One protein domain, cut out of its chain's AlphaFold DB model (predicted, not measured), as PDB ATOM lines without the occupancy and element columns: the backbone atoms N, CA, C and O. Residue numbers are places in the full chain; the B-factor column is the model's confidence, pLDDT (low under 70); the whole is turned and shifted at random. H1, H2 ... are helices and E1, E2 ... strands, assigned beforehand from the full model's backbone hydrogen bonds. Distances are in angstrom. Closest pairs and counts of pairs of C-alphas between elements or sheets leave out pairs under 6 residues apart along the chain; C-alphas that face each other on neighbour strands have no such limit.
ATOM      1  N   ILE A   3     192.803 161.747 121.448       71.88
ATOM      2  CA  ILE A   3     191.943 160.625 121.854       71.88
ATOM      3  C   ILE A   3     190.470 160.818 121.472       71.88
ATOM      4  O   ILE A   3     189.887 159.939 120.863       71.88
ATOM      5  N   VAL A   4     189.885 162.001 121.698       71.38
ATOM      6  CA  VAL A   4     188.489 162.275 121.300       71.38
ATOM      7  C   VAL A   4     188.347 162.307 119.774       71.38
ATOM      8  O   VAL A   4     187.352 161.842 119.231       71.38
ATOM      9  N   LYS A   5     189.365 162.800 119.055       69.69
ATOM     10  CA  LYS A   5     189.366 162.783 117.585       69.69
ATOM     11  C   LYS A   5     189.520 161.372 117.004       69.69
ATOM     12  O   LYS A   5     188.953 161.128 115.941       69.69
ATOM     13  N   ALA A   6     190.266 160.494 117.675       72.00
ATOM     14  CA  ALA A   6     190.509 159.115 117.255       72.00
ATOM     15  C   ALA A   6     189.339 158.179 117.600       72.00
ATOM     16  O   ALA A   6     188.875 157.452 116.730       72.00
ATOM     17  N   GLU A   7     188.829 158.248 118.831       78.88
ATOM     18  CA  GLU A   7     187.778 157.356 119.349       78.88
ATOM     19  C   GLU A   7     186.357 157.853 119.034       78.88
ATOM     20  O   GLU A   7     185.380 157.118 119.158       78.88
ATOM     21  N   GLY A   8     186.199 159.124 118.649       78.94
ATOM     22  CA  GLY A   8     184.899 159.739 118.368       78.94
ATOM     23  C   GLY A   8     184.115 160.126 119.627       78.94
ATOM     24  O   GLY A   8     183.586 161.235 119.693       78.94
ATOM     25  N   ALA A   9     184.098 159.271 120.652       82.19
ATOM     26  CA  ALA A   9     183.522 159.561 121.963       82.19
ATOM     27  C   ALA A   9     184.360 158.941 123.092       82.19
ATOM     28  O   ALA A   9     184.777 157.791 123.009       82.19
ATOM     29  N   VAL A  10     184.592 159.697 124.165       83.38
ATOM     30  CA  VAL A  10     185.411 159.282 125.310       83.38
ATOM     31  C   VAL A  10     184.742 159.724 126.603       83.38
ATOM     32  O   VAL A  10     184.370 160.885 126.746       83.38
ATOM     33  N   THR A  11     184.632 158.821 127.572       85.31
ATOM     34  CA  THR A  11     184.156 159.147 128.921       85.31
ATOM     35  C   THR A  11     185.347 159.351 129.845       85.31
ATOM     36  O   THR A  11     186.174 158.457 130.015       85.31
ATOM     37  N   LEU A  12     185.443 160.535 130.440       79.25
ATOM     38  CA  LEU A  12     186.526 160.934 131.331       79.25
ATOM     39  C   LEU A  12     185.980 161.096 132.749       79.25
ATOM     40  O   LEU A  12     185.113 161.926 133.014       79.25
ATOM     41  N   GLY A  13     186.505 160.289 133.670       78.31
ATOM     42  CA  GLY A  13     186.263 160.439 135.100       78.31
ATOM     43  C   GLY A  13     187.292 161.374 135.723       78.31
ATOM     44  O   GLY A  13     188.486 161.082 135.696       78.31
ATOM     45  N   PHE A  14     186.839 162.475 136.318       74.75
ATOM     46  CA  PHE A  14     187.678 163.322 137.165       74.75
ATOM     47  C   PHE A  14     187.403 162.936 138.620       74.75
ATOM     48  O   PHE A  14     186.253 162.971 139.052       74.75
ATOM     49  N   GLY A  15     188.422 162.523 139.378       70.12
ATOM     50  CA  GLY A  15     188.242 162.057 140.760       70.12
ATOM     51  C   GLY A  15     187.427 163.046 141.606       70.12
ATOM     52  O   GLY A  15     187.782 164.218 141.703       70.12
ATOM     53  N   GLY A  16     186.316 162.579 142.187       75.19
ATOM     54  CA  GLY A  16     185.388 163.401 142.976       75.19
ATOM     55  C   GLY A  16     184.283 164.111 142.180       75.19
ATOM     56  O   GLY A  16     183.465 164.803 142.782       75.19
ATOM     57  N   ARG A  17     184.218 163.943 140.854       76.12
ATOM     58  CA  ARG A  17     183.119 164.423 140.002       76.12
ATOM     59  C   ARG A  17     182.498 163.260 139.225       76.12
ATOM     60  O   ARG A  17     183.188 162.274 138.960       76.12
ATOM     61  N   PRO A  18     181.210 163.358 138.852       80.81
ATOM     62  CA  PRO A  18     180.623 162.401 137.930       80.81
ATOM     63  C   PRO A  18     181.420 162.388 136.616       80.81
ATOM     64  O   PRO A  18     181.886 163.444 136.175       80.81
ATOM     65  N   PRO A  19     181.619 161.208 136.009       80.94
ATOM     66  CA  PRO A  19     182.312 161.108 134.738       80.94
ATOM     67  C   PRO A  19     181.552 161.878 133.657       80.94
ATOM     68  O   PRO A  19     180.333 161.760 133.536       80.94
ATOM     69  N   GLU A  20     182.282 162.651 132.860       80.81
ATOM     70  CA  GLU A  20     181.731 163.413 131.740       80.81
ATOM     71  C   GLU A  20     182.072 162.704 130.422       80.81
ATOM     72  O   GLU A  20     183.190 162.219 130.226       80.81
ATOM     73  N   ARG A  21     181.103 162.635 129.504       84.56
ATOM     74  CA  ARG A  21     181.295 162.103 128.148       84.56
ATOM     75  C   ARG A  21     181.625 163.247 127.192       84.56
ATOM     76  O   ARG A  21     180.875 164.213 127.094       84.56
ATOM     77  N   PHE A  22     182.728 163.105 126.467       86.06
ATOM     78  CA  PHE A  22     183.209 164.048 125.465       86.06
ATOM     79  C   PHE A  22     183.150 163.415 124.082       86.06
ATOM     80  O   PHE A  22     183.567 162.275 123.896       86.06
ATOM     81  N   VAL A  23     182.669 164.164 123.103       87.50
ATOM     82  CA  VAL A  23     182.525 163.731 121.720       87.50
ATOM     83  C   VAL A  23     183.340 164.603 120.777       87.50
ATOM     84  O   VAL A  23     183.697 165.747 121.083       87.50
ATOM     85  N   ARG A  24     183.656 164.041 119.612       85.44
ATOM     86  CA  ARG A  24     184.394 164.722 118.552       85.44
ATOM     87  C   ARG A  24     183.566 165.802 117.877       85.44
ATOM     88  O   ARG A  24     184.117 166.848 117.549       85.44
ATOM     89  N   ASP A  25     182.289 165.527 117.640       83.44
ATOM     90  CA  ASP A  25     181.386 166.394 116.891       83.44
ATOM     91  C   ASP A  25     179.909 166.014 117.131       83.44
ATOM     92  O   ASP A  25     179.620 164.986 117.749       83.44
ATOM     93  N   ARG A  26     178.978 166.843 116.631       84.44
ATOM     94  CA  ARG A  26     177.516 166.668 116.771       84.44
ATOM     95  C   ARG A  26     177.010 165.304 116.298       84.44
ATOM     96  O   ARG A  26     175.988 164.864 116.807       84.44
ATOM     97  N   SER A  27     177.684 164.623 115.368       85.38
ATOM     98  CA  SER A  27     177.220 163.308 114.887       85.38
ATOM     99  C   SER A  27     177.183 162.227 115.974       85.38
ATOM    100  O   SER A  27     176.534 161.205 115.787       85.38
ATOM    101  N   PHE A  28     177.846 162.457 117.111       85.25
ATOM    102  CA  PHE A  28     177.862 161.556 118.267       85.25
ATOM    103  C   PHE A  28     176.881 161.956 119.386       85.25
ATOM    104  O   PHE A  28     176.853 161.287 120.429       85.25
ATOM    105  N   CYS A  29     176.128 163.042 119.185       86.00
ATOM    106  CA  CYS A  29     175.036 163.489 120.048       86.00
ATOM    107  C   CYS A  29     173.684 163.015 119.510       86.00
ATOM    108  O   CYS A  29     173.577 162.650 118.336       86.00
ATOM    109  N   ASP A  30     172.654 163.037 120.355       85.38
ATOM    110  CA  ASP A  30     171.297 162.747 119.906       85.38
ATOM    111  C   ASP A  30     170.804 163.792 118.893       85.38
ATOM    112  O   ASP A  30     171.290 164.923 118.824       85.38
ATOM    113  N   LEU A  31     169.814 163.412 118.077       81.38
ATOM    114  CA  LEU A  31     169.303 164.240 116.973       81.38
ATOM    115  C   LEU A  31     168.878 165.649 117.414       81.38
ATOM    116  O   LEU A  31     169.064 166.609 116.659       81.38
ATOM    117  N   ALA A  32     168.310 165.746 118.617       82.81
ATOM    118  CA  ALA A  32     167.832 166.985 119.215       82.81
ATOM    119  C   ALA A  32     168.906 167.733 120.019       82.81
ATOM    120  O   ALA A  32     168.664 168.866 120.412       82.81
ATOM    121  N   GLU A  33     170.075 167.142 120.262       87.06
ATOM    122  CA  GLU A  33     171.136 167.743 121.068       87.06
ATOM    123  C   GLU A  33     172.098 168.601 120.235       87.06
ATOM    124  O   GLU A  33     172.276 168.428 119.022       87.06
ATOM    125  N   ILE A  34     172.783 169.516 120.921       85.88
ATOM    126  CA  ILE A  34     173.856 170.335 120.363       85.88
ATOM    127  C   ILE A  34     175.214 169.936 120.946       85.88
ATOM    128  O   ILE A  34     175.340 169.557 122.110       85.88
ATOM    129  N   ALA A  35     176.252 170.038 120.113       87.50
ATOM    130  CA  ALA A  35     177.634 169.828 120.523       87.50
ATOM    131  C   ALA A  35     178.204 171.131 121.095       87.50
ATOM    132  O   ALA A  35     178.572 172.043 120.354       87.50
ATOM    133  N   GLU A  36     178.298 171.216 122.418       84.69
ATOM    134  CA  GLU A  36     178.830 172.379 123.124       84.69
ATOM    135  C   GLU A  36     180.309 172.171 123.466       84.69
ATOM    136  O   GLU A  36     180.680 171.181 124.101       84.69
ATOM    137  N   LEU A  37     181.169 173.110 123.064       83.12
ATOM    138  CA  LEU A  37     182.600 173.035 123.355       83.12
ATOM    139  C   LEU A  37     182.839 173.180 124.862       83.12
ATOM    140  O   LEU A  37     182.402 174.152 125.481       83.12
ATOM    141  N   ARG A  38     183.574 172.235 125.454       80.69
ATOM    142  CA  ARG A  38     183.867 172.247 126.889       80.69
ATOM    143  C   ARG A  38     185.338 172.425 127.186       80.69
ATOM    144  O   ARG A  38     186.206 171.725 126.664       80.69
ATOM    145  N   PHE A  39     185.575 173.345 128.114       77.38
ATOM    146  CA  PHE A  39     186.874 173.627 128.689       77.38
ATOM    147  C   PHE A  39     186.904 173.056 130.097       77.38
ATOM    148  O   PHE A  39     186.062 173.396 130.928       77.38
ATOM    149  N   VAL A  40     187.866 172.178 130.354       70.25
ATOM    150  CA  VAL A  40     188.086 171.620 131.688       70.25
ATOM    151  C   VAL A  40     189.485 172.027 132.137       70.25
ATOM    152  O   VAL A  40     190.414 171.981 131.319       70.25
ATOM    153  N   PRO A  41     189.668 172.421 133.409       68.69
ATOM    154  CA  PRO A  41     190.992 172.658 133.946       68.69
ATOM    155  C   PRO A  41     191.773 171.350 133.973       68.69
ATOM    156  O   PRO A  41     191.502 170.441 134.755       68.69
ATOM    157  N   THR A  42     192.740 171.260 133.071       67.75
ATOM    158  CA  THR A  42     193.748 170.201 133.057       67.75
ATOM    159  C   THR A  42     194.971 170.662 133.835       67.75
ATOM    160  O   THR A  42     195.141 171.856 134.083       67.75
ATOM    161  N   ARG A  43     195.842 169.719 134.210       68.94
ATOM    162  CA  ARG A  43     197.047 170.006 135.003       68.94
ATOM    163  C   ARG A  43     197.952 171.066 134.359       68.94
ATOM    164  O   ARG A  43     198.601 171.813 135.079       68.94
ATOM    165  N   ASP A  44     197.959 171.127 133.029       68.31
ATOM    166  CA  ASP A  44     198.847 171.996 132.251       68.31
ATOM    167  C   ASP A  44     198.144 173.254 131.716       68.31
ATOM    168  O   ASP A  44     198.791 174.267 131.465       68.31
ATOM    169  N   ASN A  45     196.819 173.211 131.539       68.19
ATOM    170  CA  ASN A  45     196.040 174.354 131.071       68.19
ATOM    171  C   ASN A  45     194.668 174.410 131.772       68.19
ATOM    172  O   ASN A  45     193.857 173.487 131.593       68.19
ATOM    173  N   PRO A  46     194.368 175.492 132.519       68.44
ATOM    174  CA  PRO A  46     193.084 175.668 133.192       68.44
ATOM    175  C   PRO A  46     191.896 175.850 132.228       68.44
ATOM    176  O   PRO A  46     190.756 175.639 132.633       68.44
ATOM    177  N   GLN A  47     192.134 176.190 130.955       68.50
ATOM    178  CA  GLN A  47     191.110 176.316 129.910       68.50
ATOM    179  C   GLN A  47     191.468 175.461 128.687       68.50
ATOM    180  O   GLN A  47     191.621 175.955 127.570       68.50
ATOM    181  N   CYS A  48     191.632 174.155 128.888       70.12
ATOM    182  CA  CYS A  48     191.935 173.234 127.796       70.12
ATOM    183  C   CYS A  48     190.639 172.763 127.104       70.12
ATOM    184  O   CYS A  48     189.792 172.174 127.782       70.12
ATOM    185  N   PRO A  49     190.458 172.979 125.783       72.56
ATOM    186  CA  PRO A  49     189.274 172.501 125.065       72.56
ATOM    187  C   PRO A  49     189.351 170.994 124.801       72.56
ATOM    188  O   PRO A  49     189.865 170.565 123.776       72.56
ATOM    189  N   ILE A  50     188.856 170.158 125.712       74.50
ATOM    190  CA  ILE A  50     189.002 168.693 125.601       74.50
ATOM    191  C   ILE A  50     188.172 168.110 124.444       74.50
ATOM    192  O   ILE A  50     188.596 167.142 123.806       74.50
ATOM    193  N   GLY A  51     187.024 168.718 124.147       82.00
ATOM    194  CA  GLY A  51     186.108 168.292 123.092       82.00
ATOM    195  C   GLY A  51     184.731 168.924 123.263       82.00
ATOM    196  O   GLY A  51     184.590 169.952 123.930       82.00
ATOM    197  N   TYR A  52     183.720 168.288 122.680       85.81
ATOM    198  CA  TYR A  52     182.331 168.710 122.812       85.81
ATOM    199  C   TYR A  52     181.608 167.846 123.836       85.81
ATOM    200  O   TYR A  52     181.910 166.664 123.968       85.81
TER     201      TYR A  52
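This is residues 3 to 52 of the 67 residues of the protein "NAD/FAD-utilizing enzyme apparently involved in cell division" of Methylorubrum populi (UniProt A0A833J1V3). Two hairpins of strands, E1 with E2 and E3 with E4, make a loose V: they meet near their open ends, where Val 23 of E2 comes close to Tyr 52 of E4, and their turns spread away from each other. The short helix H1 sits by the place where they meet, and the link from E2 to E3 loops out at the end of the long axis opposite the turn between E3 and E4. The printed part has 50 residues with one named helix and four named strands, in the order H1, E1, E2, E3, E4. The class is mostly strand, with two antiparallel sheets of two strands each, E1 - E2 and E3 - E4. The whole is only just compact, close to loose, with a radius of gyration of the C-alphas of 11.2 A, and it is elongated, spanning 33 by 19 by 18 A.

H1, residues 3 to 7, begins at C-alpha 3 at (191.943, 160.625, 121.854) and is 5.9 A long from first to last C-alpha. E1, residues 9 to 12, is 9.9 A long. E2, residues 20 to 23, is 10.1 A long and ends at C-alpha 23 at (182.525, 163.731, 121.720). E3, residues 34 to 40, is the longest strand, at 18.2 A. E4, residues 48 to 52, is 11.7 A long and ends at C-alpha 52 at (182.331, 168.710, 122.812).

E1 and E2 form an antiparallel hairpin, with 156 degrees between their directions; N 10 and O 22 are 2.8 A apart, within hydrogen-bond range, and so are N 20 and O 12, at 2.9 A. E3 and E4 form the second antiparallel hairpin, at 159 degrees, with N 38 and O 51 within hydrogen-bond range at 2.9 A. Between the hairpins, the closest C-alphas of E2 and E4 are those of Val 23 and Tyr 52, 5.1 A apart. The closest C-alphas of H1 and E1 are those of Val 4 and Val 10, 5.9 A apart. Val 4 also comes closest to E4, its C-alpha 6.7 A from that of Gly 51. H1 and E3 are apart, and E1 is apart from both E3 and E4. In H1 the O i to N i+4 pair is within hydrogen-bond range.

The two C-alphas farthest apart, those of Leu 31 and Asp 44, are 34.2 A from each other. The printed part has no cut. The link from H1 to E1 is tight, the other links are short, and no link is long. The mean pLDDT of the printed part is 78.6; residue 5 and residues 41 to 47 are under 70.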